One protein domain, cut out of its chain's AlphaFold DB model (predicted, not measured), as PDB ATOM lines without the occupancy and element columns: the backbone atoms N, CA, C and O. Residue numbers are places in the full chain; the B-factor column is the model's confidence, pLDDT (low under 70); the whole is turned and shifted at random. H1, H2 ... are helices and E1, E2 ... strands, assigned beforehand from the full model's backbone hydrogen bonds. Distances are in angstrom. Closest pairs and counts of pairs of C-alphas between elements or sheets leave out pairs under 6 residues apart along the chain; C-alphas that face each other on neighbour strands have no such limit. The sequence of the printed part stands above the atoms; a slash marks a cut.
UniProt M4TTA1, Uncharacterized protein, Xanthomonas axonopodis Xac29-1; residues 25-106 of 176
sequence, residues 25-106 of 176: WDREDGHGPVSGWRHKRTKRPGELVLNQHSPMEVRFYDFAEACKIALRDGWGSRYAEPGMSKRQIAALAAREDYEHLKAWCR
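AT A GLANCE: This is residues 25 to 106 of the 176 residues of an uncharacterized protein of Xanthomonas axonopodis Xac29-1 (UniProt M4TTA1). A two-stranded hairpin, E1 and E2, makes one part of an elongated body, and E2 leads directly into helix H1, which continues toward the other end. The longer helix H2 crosses H1 steeply and reaches back to the hairpin with its residues 94 to 104, while the long opening stretch, residues 25 to 46, pairs briefly with E2. The printed part has 82 residues, with two named strands and two named helices in the order E1, E2, H1, H2; the sheet is antiparallel and the class is mixed, helices and strands. It is compact, with a radius of gyration of the C-alphas of 13.2 A, and spans 42 by 24 by 18 A.

HOW THE PARTS SIT: Residues 38 to 39 pair antiparallel with residues 57 to 58 of strand E2, residues 57 to 62. Strand E1, residues 47 to 52, forms a hairpin with E2, at 143 degrees between their directions; N 48 and O 61 are 2.8 A apart and N 59 and O 51 are 2.8 A apart, within hydrogen-bond range. Helix H1, residues 63 to 73, touches helix H2, residues 86 to 104, closest at the C-alphas of Ala 70 and Ala 90, 4.9 A, at a steep tilt of 60 degrees, opposite ways. The closest C-alphas of E1 and H2 are those of Leu 50 and Lys 102, 5.6 A apart. Every O i to N i+4 pair is within hydrogen-bond range in H2, and 6 of 7 are in H1.

IN THESE COORDINATES: E1 begins at C-alpha 47 (-5.348, 26.344, -12.048) and measures 13.7 A from first to last C-alpha; E2 measures 16.0 A. H1 measures 14.9 A. H2 measures 27.1 A and ends at C-alpha 104 (-6.749, 8.572, -14.523).

THE WHOLE: The C-alphas farthest apart are those of Ser 54 and Gly 83, 42.3 A. The link from H1 to H2, 12 residues, is long. The printed part has no cut, and no printed residue is under 70 in pLDDT.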
ATOM      1  N   TRP A  25       1.144  12.505 -16.817       94.69
ATOM      2  CA  TRP A  25       1.848  13.781 -17.013       94.69
ATOM      3  C   TRP A  25       3.375  13.717 -16.817       94.69
ATOM      4  O   TRP A  25       4.044  14.710 -17.095       94.69
ATOM      5  N   ASP A  26       3.924  12.607 -16.311       92.69
ATOM      6  CA  ASP A  26       5.376  12.377 -16.242       92.69
ATOM      7  C   ASP A  26       5.871  11.472 -17.389       92.69
ATOM      8  O   ASP A  26       7.043  11.540 -17.761       92.69
ATOM      9  N   ARG A  27       4.996  10.605 -17.923       89.56
ATOM     10  CA  ARG A  27       5.321   9.585 -18.932       89.56
ATOM     11  C   ARG A  27       5.052  10.044 -20.362       89.56
ATOM     12  O   ARG A  27       5.803   9.683 -21.265       89.56
ATOM     13  N   GLU A  28       3.959  10.762 -20.567       86.31
ATOM     14  CA  GLU A  28       3.444  11.120 -21.882       86.31
ATOM     15  C   GLU A  28       3.744  12.586 -22.216       86.31
ATOM     16  O   GLU A  28       3.748  13.472 -21.356       86.31
ATOM     17  N   ASP A  29       3.992  12.844 -23.498       84.44
ATOM     18  CA  ASP A  29       4.089  14.194 -24.044       84.44
ATOM     19  C   ASP A  29       2.695  14.742 -24.382       84.44
ATOM     20  O   ASP A  29       1.730  14.004 -24.557       84.44
ATOM     21  N   GLY A  30       2.588  16.062 -24.564       86.44
ATOM     22  CA  GLY A  30       1.343  16.672 -25.048       86.44
ATOM     23  C   GLY A  30       0.294  16.929 -23.966       86.44
ATOM     24  O   GLY A  30      -0.882  17.069 -24.286       86.44
ATOM     25  N   HIS A  31       0.727  17.061 -22.710       92.00
ATOM     26  CA  HIS A  31      -0.130  17.426 -21.585       92.00
ATOM     27  C   HIS A  31       0.159  18.822 -21.040       92.00
ATOM     28  O   HIS A  31       1.258  19.377 -21.153       92.00
ATOM     29  N   GLY A  32      -0.869  19.421 -20.444       95.69
ATOM     30  CA  GLY A  32      -0.732  20.655 -19.690       95.69
ATOM     31  C   GLY A  32       0.054  20.435 -18.389       95.69
ATOM     32  O   GLY A  32       0.039  19.336 -17.832       95.69
ATOM     33  N   PRO A  33       0.723  21.471 -17.847       97.19
ATOM     34  CA  PRO A  33       1.552  21.313 -16.658       97.19
ATOM     35  C   PRO A  33       0.742  20.873 -15.435       97.19
ATOM     36  O   PRO A  33      -0.259  21.502 -15.072       97.19
ATOM     37  N   VAL A  34       1.232  19.841 -14.746       98.06
ATOM     38  CA  VAL A  34       0.680  19.356 -13.477       98.06
ATOM     39  C   VAL A  34       1.639  19.679 -12.338       98.06
ATOM     40  O   VAL A  34       2.844  19.451 -12.410       98.06
ATOM     41  N   SER A  35       1.115  20.226 -11.245       97.25
ATOM     42  CA  SER A  35       1.919  20.507 -10.063       97.25
ATOM     43  C   SER A  35       2.237  19.234  -9.272       97.25
ATOM     44  O   SER A  35       1.472  18.266  -9.254       97.25
ATOM     45  N   GLY A  36       3.300  19.295  -8.467       96.31
ATOM     46  CA  GLY A  36       3.428  18.418  -7.301       96.31
ATOM     47  C   GLY A  36       2.290  18.633  -6.290       96.31
ATOM     48  O   GLY A  36       1.438  19.517  -6.458       96.31
ATOM     49  N   TRP A  37       2.284  17.843  -5.216       97.19
ATOM     50  CA  TRP A  37       1.345  18.030  -4.110       97.19
ATOM     51  C   TRP A  37       1.545  19.401  -3.459       97.19
ATOM     52  O   TRP A  37       2.652  19.776  -3.073       97.19
ATOM     53  N   ARG A  38       0.466  20.177  -3.371       97.38
ATOM     54  CA  ARG A  38       0.460  21.530  -2.813       97.38
ATOM     55  C   ARG A  38      -0.752  21.740  -1.925       97.38
ATOM     56  O   ARG A  38      -1.809  21.141  -2.111       97.38
ATOM     57  N   HIS A  39      -0.623  22.683  -0.996       97.25
ATOM     58  CA  HIS A  39      -1.736  23.067  -0.141       97.25
ATOM     59  C   HIS A  39      -2.862  23.737  -0.960       97.25
ATOM     60  O   HIS A  39      -2.602  24.690  -1.701       97.25
ATOM     61  N   LYS A  40      -4.125  23.325  -0.783       96.56
ATOM     62  CA  LYS A  40      -5.297  23.769  -1.570       96.56
ATOM     63  C   LYS A  40      -5.481  25.289  -1.607       96.56
ATOM     64  O   LYS A  40      -5.862  25.845  -2.633       96.56
ATOM     65  N   ARG A  41      -5.162  25.985  -0.509       96.38
ATOM     66  CA  ARG A  41      -5.217  27.465  -0.426       96.38
ATOM     67  C   ARG A  41      -4.173  28.188  -1.286       96.38
ATOM     68  O   ARG A  41      -4.282  29.392  -1.456       96.38
ATOM     69  N   THR A  42      -3.179  27.479  -1.820       97.44
ATOM     70  CA  THR A  42      -2.164  28.065  -2.710       97.44
ATOM     71  C   THR A  42      -2.609  28.102  -4.170       97.44
ATOM     72  O   THR A  42      -1.816  28.511  -5.015       97.44
ATOM     73  N   LYS A  43      -3.840  27.661  -4.478       97.31
ATOM     74  CA  LYS A  43      -4.393  27.651  -5.833       97.31
ATOM     75  C   LYS A  43      -4.263  29.032  -6.484       97.31
ATOM     76  O   LYS A  43      -4.765  30.025  -5.958       97.31
ATOM     77  N   ARG A  44      -3.666  29.072  -7.668       97.62
ATOM     78  CA  ARG A  44      -3.529  30.268  -8.499       97.62
ATOM     79  C   ARG A  44      -4.757  30.443  -9.410       97.62
ATOM     80  O   ARG A  44      -5.479  29.473  -9.699       97.62
ATOM     81  N   PRO A  45      -5.049  31.673  -9.869       97.62
ATOM     82  CA  PRO A  45      -5.974  31.883 -10.980       97.62
ATOM     83  C   PRO A  45      -5.526  31.062 -12.195       97.62
ATOM     84  O   PRO A  45      -4.336  30.991 -12.474       97.62
ATOM     85  N   GLY A  46      -6.464  30.418 -12.890       96.50
ATOM     86  CA  GLY A  46      -6.148  29.556 -14.037       96.50
ATOM     87  C   GLY A  46      -5.805  28.101 -13.700       96.50
ATOM     88  O   GLY A  46      -5.877  27.267 -14.587       96.50
ATOM     89  N   GLU A  47      -5.530  27.751 -12.441       98.44
ATOM     90  CA  GLU A  47      -5.348  26.344 -12.048       98.44
ATOM     91  C   GLU A  47      -6.700  25.625 -11.863       98.44
ATOM     92  O   GLU A  47      -7.685  26.227 -11.417       98.44
ATOM     93  N   LEU A  48      -6.743  24.321 -12.127       98.38
ATOM     94  CA  LEU A  48      -7.846  23.412 -11.798       98.38
ATOM     95  C   LEU A  48      -7.351  22.351 -10.809       98.38
ATOM     96  O   LEU A  48      -6.205  21.927 -10.886       98.38
ATOM     97  N   VAL A  49      -8.192  21.921  -9.863       97.88
ATOM     98  CA  VAL A  49      -7.843  20.792  -8.979       97.88
ATOM     99  C   VAL A  49      -7.925  19.507  -9.797       97.88
ATOM    100  O   VAL A  49      -9.010  19.158 -10.258       97.88
ATOM    101  N   LEU A  50      -6.790  18.829  -9.956       98.06
ATOM    102  CA  LEU A  50      -6.678  17.584 -10.711       98.06
ATOM    103  C   LEU A  50      -6.904  16.374  -9.805       98.06
ATOM    104  O   LEU A  50      -7.846  15.613 -10.008       98.06
ATOM    105  N   ASN A  51      -6.072  16.252  -8.769       97.25
ATOM    106  CA  ASN A  51      -6.101  15.146  -7.817       97.25
ATOM    107  C   ASN A  51      -6.102  15.679  -6.380       97.25
ATOM    108  O   ASN A  51      -5.561  16.752  -6.100       97.25
ATOM    109  N   GLN A  52      -6.713  14.936  -5.466       95.75
ATOM    110  CA  GLN A  52      -6.846  15.286  -4.065       95.75
ATOM    111  C   GLN A  52      -6.512  14.081  -3.183       95.75
ATOM    112  O   GLN A  52      -7.288  13.136  -3.113       95.75
ATOM    113  N   HIS A  53      -5.391  14.156  -2.463       91.38
ATOM    114  CA  HIS A  53      -5.001  13.139  -1.484       91.38
ATOM    115  C   HIS A  53      -5.691  13.374  -0.133       91.38
ATOM    116  O   HIS A  53      -6.142  12.441   0.522       91.38
ATOM    117  N   SER A  54      -5.818  14.642   0.275       93.44
ATOM    118  CA  SER A  54      -6.477  15.036   1.523       93.44
ATOM    119  C   SER A  54      -7.270  16.340   1.348       93.44
ATOM    120  O   SER A  54      -7.148  17.019   0.325       93.44
ATOM    121  N   PRO A  55      -8.083  16.776   2.330       92.31
ATOM    122  CA  PRO A  55      -8.761  18.075   2.269       92.31
ATOM    123  C   PRO A  55      -7.830  19.273   2.004       92.31
ATOM    124  O   PRO A  55      -8.284  20.289   1.468       92.31
ATOM    125  N   MET A  56      -6.546  19.156   2.368       94.81
ATOM    126  CA  MET A  56      -5.553  20.223   2.256       94.81
ATOM    127  C   MET A  56      -4.504  19.983   1.169       94.81
ATOM    128  O   MET A  56      -4.002  20.974   0.656       94.81
ATOM    129  N   GLU A  57      -4.203  18.745   0.772       97.38
ATOM    130  CA  GLU A  57      -3.187  18.442  -0.249       97.38
ATOM    131  C   GLU A  57      -3.806  18.016  -1.579       97.38
ATOM    132  O   GLU A  57      -4.528  17.019  -1.676       97.38
ATOM    133  N   VAL A  58      -3.502  18.793  -2.617       97.75
ATOM    134  CA  VAL A  58      -4.027  18.623  -3.971       97.75
ATOM    135  C   VAL A  58      -2.921  18.790  -5.008       97.75
ATOM    136  O   VAL A  58      -1.945  19.509  -4.783       97.75
ATOM    137  N   ARG A  59      -3.097  18.161  -6.168       97.88
ATOM    138  CA  ARG A  59      -2.372  18.493  -7.396       97.88
ATOM    139  C   ARG A  59      -3.227  19.413  -8.249       97.88
ATOM    140  O   ARG A  59      -4.448  19.248  -8.327       97.88
ATOM    141  N   PHE A  60      -2.581  20.373  -8.890       98.50
ATOM    142  CA  PHE A  60      -3.226  21.320  -9.780       98.50
ATOM    143  C   PHE A  60      -2.796  21.083 -11.219       98.50
ATOM    144  O   PHE A  60      -1.625  20.838 -11.477       98.50
ATOM    145  N   TYR A  61      -3.743  21.216 -12.137       98.56
ATOM    146  CA  TYR A  61      -3.487  21.353 -13.564       98.56
ATOM    147  C   TYR A  61      -3.490  22.844 -13.918       98.56
ATOM    148  O   TYR A  61      -4.468  23.541 -13.616       98.56
ATOM    149  N   ASP A  62      -2.418  23.358 -14.520       98.44
ATOM    150  CA  ASP A  62      -2.346  24.755 -14.968       98.44
ATOM    151  C   ASP A  62      -3.075  24.925 -16.309       98.44
ATOM    152  O   ASP A  62      -2.482  24.893 -17.385       98.44
ATOM    153  N   PHE A  63      -4.397  25.116 -16.243       98.56
ATOM    154  CA  PHE A  63      -5.245  25.244 -17.429       98.56
ATOM    155  C   PHE A  63      -4.927  26.498 -18.250       98.56
ATOM    156  O   PHE A  63      -5.051  26.487 -19.475       98.56
ATOM    157  N   ALA A  64      -4.506  27.583 -17.595       98.31
ATOM    158  CA  ALA A  64      -4.128  28.802 -18.295       98.31
ATOM    159  C   ALA A  64      -2.857  28.606 -19.127       98.31
ATOM    160  O   ALA A  64      -2.812  29.065 -20.270       98.31
ATOM    161  N   GLU A  65      -1.842  27.932 -18.584       98.25
ATOM    162  CA  GLU A  65      -0.635  27.603 -19.344       98.25
ATOM    163  C   GLU A  65      -0.906  26.540 -20.412       98.25
ATOM    164  O   GLU A  65      -0.493  26.712 -21.560       98.25
ATOM    165  N   ALA A  66      -1.701  25.517 -20.094       98.38
ATOM    166  CA  ALA A  66      -2.112  24.499 -21.053       98.38
ATOM    167  C   ALA A  66      -2.818  25.093 -22.280       98.38
ATOM    168  O   ALA A  66      -2.504  24.726 -23.405       98.38
ATOM    169  N   CYS A  67      -3.698  26.087 -22.108       98.38
ATOM    170  CA  CYS A  67      -4.332  26.779 -23.236       98.38
ATOM    171  C   CYS A  67      -3.315  27.483 -24.154       98.38
ATOM    172  O   CYS A  67      -3.535  27.577 -25.364       98.38
ATOM    173  N   LYS A  68      -2.212  28.011 -23.603       98.25
ATOM    174  CA  LYS A  68      -1.151  28.645 -24.403       98.25
ATOM    175  C   LYS A  68      -0.333  27.604 -25.153       98.25
ATOM    176  O   LYS A  68      -0.052  27.820 -26.329       98.25
ATOM    177  N   ILE A  69       0.016  26.502 -24.490       97.94
ATOM    178  CA  ILE A  69       0.717  25.361 -25.094       97.94
ATOM    179  C   ILE A  69      -0.132  24.785 -26.229       97.94
ATOM    180  O   ILE A  69       0.326  24.747 -27.365       97.94
ATOM    181  N   ALA A  70      -1.404  24.486 -25.962       97.81
ATOM    182  CA  ALA A  70      -2.348  23.979 -26.949       97.81
ATOM    183  C   ALA A  70      -2.481  24.903 -28.168       97.81
ATOM    184  O   ALA A  70      -2.517  24.443 -29.306       97.81
ATOM    185  N   LEU A  71      -2.509  26.224 -27.956       98.00
ATOM    186  CA  LEU A  71      -2.545  27.188 -29.055       98.00
ATOM    187  C   LEU A  71      -1.237  27.220 -29.856       98.00
ATOM    188  O   LEU A  71      -1.284  27.336 -31.081       98.00
ATOM    189  N   ARG A  72      -0.092  27.183 -29.165       97.62
ATOM    190  CA  ARG A  72       1.250  27.218 -29.762       97.62
ATOM    191  C   ARG A  72       1.498  25.981 -30.619       97.62
ATOM    192  O   ARG A  72       1.945  26.121 -31.753       97.62
ATOM    193  N   ASP A  73       1.164  24.814 -30.082       97.00
ATOM    194  CA  ASP A  73       1.464  23.509 -30.675       97.00
ATOM    195  C   ASP A  73       0.324  23.004 -31.570       97.00
ATOM    196  O   ASP A  73       0.462  21.996 -32.254       97.00
ATOM    197  N   GLY A  74      -0.800  23.728 -31.611       96.38
ATOM    198  CA  GLY A  74      -1.917  23.437 -32.503       96.38
ATOM    199  C   GLY A  74      -2.712  22.198 -32.104       96.38
ATOM    200  O   GLY A  74      -3.140  21.451 -32.981       96.38
ATOM    201  N   TRP A  75      -2.921  21.978 -30.804       96.62
ATOM    202  CA  TRP A  75      -3.700  20.838 -30.319       96.62
ATOM    203  C   TRP A  75      -5.136  20.873 -30.855       96.62
ATOM    204  O   TRP A  75      -5.761  21.934 -30.962       96.62
ATOM    205  N   GLY A  76      -5.655  19.690 -31.182       94.69
ATOM    206  CA  GLY A  76      -7.027  19.491 -31.638       94.69
ATOM    207  C   GLY A  76      -7.985  19.177 -30.492       94.69
ATOM    208  O   GLY A  76      -7.570  18.767 -29.414       94.69
ATOM    209  N   SER A  77      -9.282  19.349 -30.746       96.38
ATOM    210  CA  SER A  77     -10.347  18.934 -29.833       96.38
ATOM    211  C   SER A  77     -11.443  18.204 -30.599       96.38
ATOM    212  O   SER A  77     -11.839  18.658 -31.675       96.38
ATOM    213  N   ARG A  78     -11.985  17.119 -30.031       94.50
ATOM    214  CA  ARG A  78     -13.122  16.385 -30.622       94.50
ATOM    215  C   ARG A  78     -14.427  17.180 -30.578       94.50
ATOM    216  O   ARG A  78     -15.370  16.856 -31.289       94.50
ATOM    217  N   TYR A  79     -14.472  18.213 -29.739       95.12
ATOM    218  CA  TYR A  79     -15.604  19.123 -29.588       95.12
ATOM    219  C   TYR A  79     -15.451  20.404 -30.421       95.12
ATOM    220  O   TYR A  79     -16.247  21.329 -30.273       95.12
ATOM    221  N   ALA A  80     -14.417  20.497 -31.263       96.62
ATOM    222  CA  ALA A  80     -14.242  21.633 -32.155       96.62
ATOM    223  C   ALA A  80     -15.315  21.634 -33.256       96.62
ATOM    224  O   ALA A  80     -15.471  20.657 -33.986       96.62
ATOM    225  N   GLU A  81     -16.010  22.758 -33.417       97.06
ATOM    226  CA  GLU A  81     -17.005  22.950 -34.476       97.06
ATOM    227  C   GLU A  81     -16.474  23.858 -35.599       97.06
ATOM    228  O   GLU A  81     -15.608  24.716 -35.360       97.06
ATOM    229  N   PRO A  82     -17.003  23.727 -36.833       96.06
ATOM    230  CA  PRO A  82     -16.673  24.638 -37.921       96.06
ATOM    231  C   PRO A  82     -16.877  26.109 -37.530       96.06
ATOM    232  O   PRO A  82     -17.923  26.497 -37.018       96.06
ATOM    233  N   GLY A  83     -15.872  26.947 -37.801       95.94
ATOM    234  CA  GLY A  83     -15.914  28.386 -37.511       95.94
ATOM    235  C   GLY A  83     -15.380  28.794 -36.134       95.94
ATOM    236  O   GLY A  83     -15.222  29.990 -35.887       95.94
ATOM    237  N   MET A  84     -15.031  27.846 -35.256       97.88
ATOM    238  CA  MET A  84     -14.329  28.165 -34.011       97.88
ATOM    239  C   MET A  84     -12.934  28.746 -34.276       97.88
ATOM    240  O   MET A  84     -12.190  28.309 -35.155       97.88
ATOM    241  N   SER A  85     -12.542  29.734 -33.471       98.06
ATOM    242  CA  SER A  85     -11.184  30.278 -33.504       98.06
ATOM    243  C   SER A  85     -10.171  29.286 -32.927       98.06
ATOM    244  O   SER A  85     -10.484  28.505 -32.028       98.06
ATOM    245  N   LYS A  86      -8.901  29.401 -33.342       97.81
ATOM    246  CA  LYS A  86      -7.798  28.594 -32.785       97.81
ATOM    247  C   LYS A  86      -7.716  28.650 -31.255       97.81
ATOM    248  O   LYS A  86      -7.361  27.666 -30.627       97.81
ATOM    249  N   ARG A  87      -8.068  29.789 -30.643       98.12
ATOM    250  CA  ARG A  87      -8.074  29.944 -29.177       98.12
ATOM    251  C   ARG A  87      -9.206  29.174 -28.503       98.12
ATOM    252  O   ARG A  87      -8.989  28.626 -27.430       98.12
ATOM    253  N   GLN A  88     -10.391  29.135 -29.114       98.25
ATOM    254  CA  GLN A  88     -11.502  28.321 -28.609       98.25
ATOM    255  C   GLN A  88     -11.157  26.836 -28.699       98.25
ATOM    256  O   GLN A  88     -11.316  26.125 -27.714       98.25
ATOM    257  N   ILE A  89     -10.598  26.402 -29.834       98.44
ATOM    258  CA  ILE A  89     -10.142  25.020 -30.027       98.44
ATOM    259  C   ILE A  89      -9.060  24.663 -29.000       98.44
ATOM    260  O   ILE A  89      -9.184  23.646 -28.332       98.44
ATOM    261  N   ALA A  90      -8.066  25.530 -28.789       98.19
ATOM    262  CA  ALA A  90      -7.019  25.310 -27.791       98.19
ATOM    263  C   ALA A  90      -7.570  25.184 -26.359       98.19
ATOM    264  O   ALA A  90      -7.117  24.338 -25.593       98.19
ATOM    265  N   ALA A  91      -8.569  25.994 -25.992       98.31
ATOM    266  CA  ALA A  91      -9.210  25.900 -24.682       98.31
ATOM    267  C   ALA A  91     -10.029  24.609 -24.514       98.31
ATOM    268  O   ALA A  91     -10.068  24.054 -23.416       98.31
ATOM    269  N   LEU A  92     -10.669  24.128 -25.585       98.38
ATOM    270  CA  LEU A  92     -11.350  22.833 -25.590       98.38
ATOM    271  C   LEU A  92     -10.346  21.676 -25.502       98.38
ATOM    272  O   LEU A  92     -10.543  20.778 -24.694       98.38
ATOM    273  N   ALA A  93      -9.239  21.743 -26.240       98.25
ATOM    274  CA  ALA A  93      -8.182  20.733 -26.210       98.25
ATOM    275  C   ALA A  93      -7.556  20.612 -24.811       98.25
ATOM    276  O   ALA A  93      -7.519  19.527 -24.242       98.25
ATOM    277  N   ALA A  94      -7.174  21.736 -24.193       98.38
ATOM    278  CA  ALA A  94      -6.675  21.755 -22.815       98.38
ATOM    279  C   ALA A  94      -7.721  21.260 -21.796       98.38
ATOM    280  O   ALA A  94      -7.382  20.768 -20.720       98.38
ATOM    281  N   ARG A  95      -9.020  21.405 -22.101       98.31
ATOM    282  CA  ARG A  95     -10.090  20.872 -21.251       98.31
ATOM    283  C   ARG A  95     -10.175  19.359 -21.383       98.31
ATOM    284  O   ARG A  95     -10.308  18.698 -20.363       98.31
ATOM    285  N   GLU A  96     -10.118  18.831 -22.600       97.50
ATOM    286  CA  GLU A  96     -10.110  17.387 -22.834       97.50
ATOM    287  C   GLU A  96      -8.913  16.714 -22.178       97.50
ATOM    288  O   GLU A  96      -9.103  15.726 -21.476       97.50
ATOM    289  N   ASP A  97      -7.728  17.305 -22.323       97.69
ATOM    290  CA  ASP A  97      -6.511  16.868 -21.646       97.69
ATOM    291  C   ASP A  97      -6.707  16.804 -20.120       97.69
ATOM    292  O   ASP A  97      -6.555  15.756 -19.495       97.69
ATOM    293  N   TYR A  98      -7.184  17.895 -19.509       98.19
ATOM    294  CA  TYR A  98      -7.498  17.908 -18.080       98.19
ATOM    295  C   TYR A  98      -8.504  16.822 -17.667       98.19
ATOM    296  O   TYR A  98      -8.307  16.182 -16.633       98.19
ATOM    297  N   GLU A  99      -9.594  16.621 -18.416       97.38
ATOM    298  CA  GLU A  99     -10.584  15.593 -18.065       97.38
ATOM    299  C   GLU A  99     -10.014  14.175 -18.241       97.38
ATOM    300  O   GLU A  99     -10.332  13.301 -17.434       97.38
ATOM    301  N   HIS A 100      -9.132  13.954 -19.221       95.88
ATOM    302  CA  HIS A 100      -8.432  12.686 -19.421       95.88
ATOM    303  C   HIS A 100      -7.482  12.376 -18.251       95.88
ATOM    304  O   HIS A 100      -7.611  11.327 -17.615       95.88
ATOM    305  N   LEU A 101      -6.623  13.322 -17.851       97.19
ATOM    306  CA  LEU A 101      -5.742  13.161 -16.680       97.19
ATOM    307  C   LEU A 101      -6.534  13.006 -15.371       97.19
ATOM    308  O   LEU A 101      -6.122  12.315 -14.434       97.19
ATOM    309  N   LYS A 102      -7.691  13.664 -15.276       97.25
ATOM    310  CA  LYS A 102      -8.576  13.557 -14.117       97.25
ATOM    311  C   LYS A 102      -9.283  12.210 -14.044       97.25
ATOM    312  O   LYS A 102      -9.543  11.745 -12.935       97.25
ATOM    313  N   ALA A 103      -9.611  11.607 -15.185       96.50
ATOM    314  CA  ALA A 103     -10.146  10.254 -15.244       96.50
ATOM    315  C   ALA A 103      -9.116   9.245 -14.721       96.50
ATOM    316  O   ALA A 103      -9.484   8.433 -13.877       96.50
ATOM    317  N   TRP A 104      -7.837   9.386 -15.085       96.12
ATOM    318  CA  TRP A 104      -6.749   8.572 -14.523       96.12
ATOM    319  C   TRP A 104      -6.700   8.657 -12.992       96.12
ATOM    320  O   TRP A 104      -6.717   7.656 -12.288       96.12
ATOM    321  N   CYS A 105      -6.760   9.878 -12.444       96.06
ATOM    322  CA  CYS A 105      -6.750  10.109 -10.992       96.06
ATOM    323  C   CYS A 105      -7.977   9.547 -10.246       96.06
ATOM    324  O   CYS A 105      -8.017   9.602  -9.018       96.06
ATOM    325  N   ARG A 106      -9.014   9.128 -10.972       95.44
ATOM    326  CA  ARG A 106     -10.282   8.611 -10.442       95.44
ATOM    327  C   ARG A 106     -10.489   7.141 -10.795       95.44
ATOM    328  O   ARG A 106     -11.632   6.689 -10.758       95.44
TER     329      ARG A 106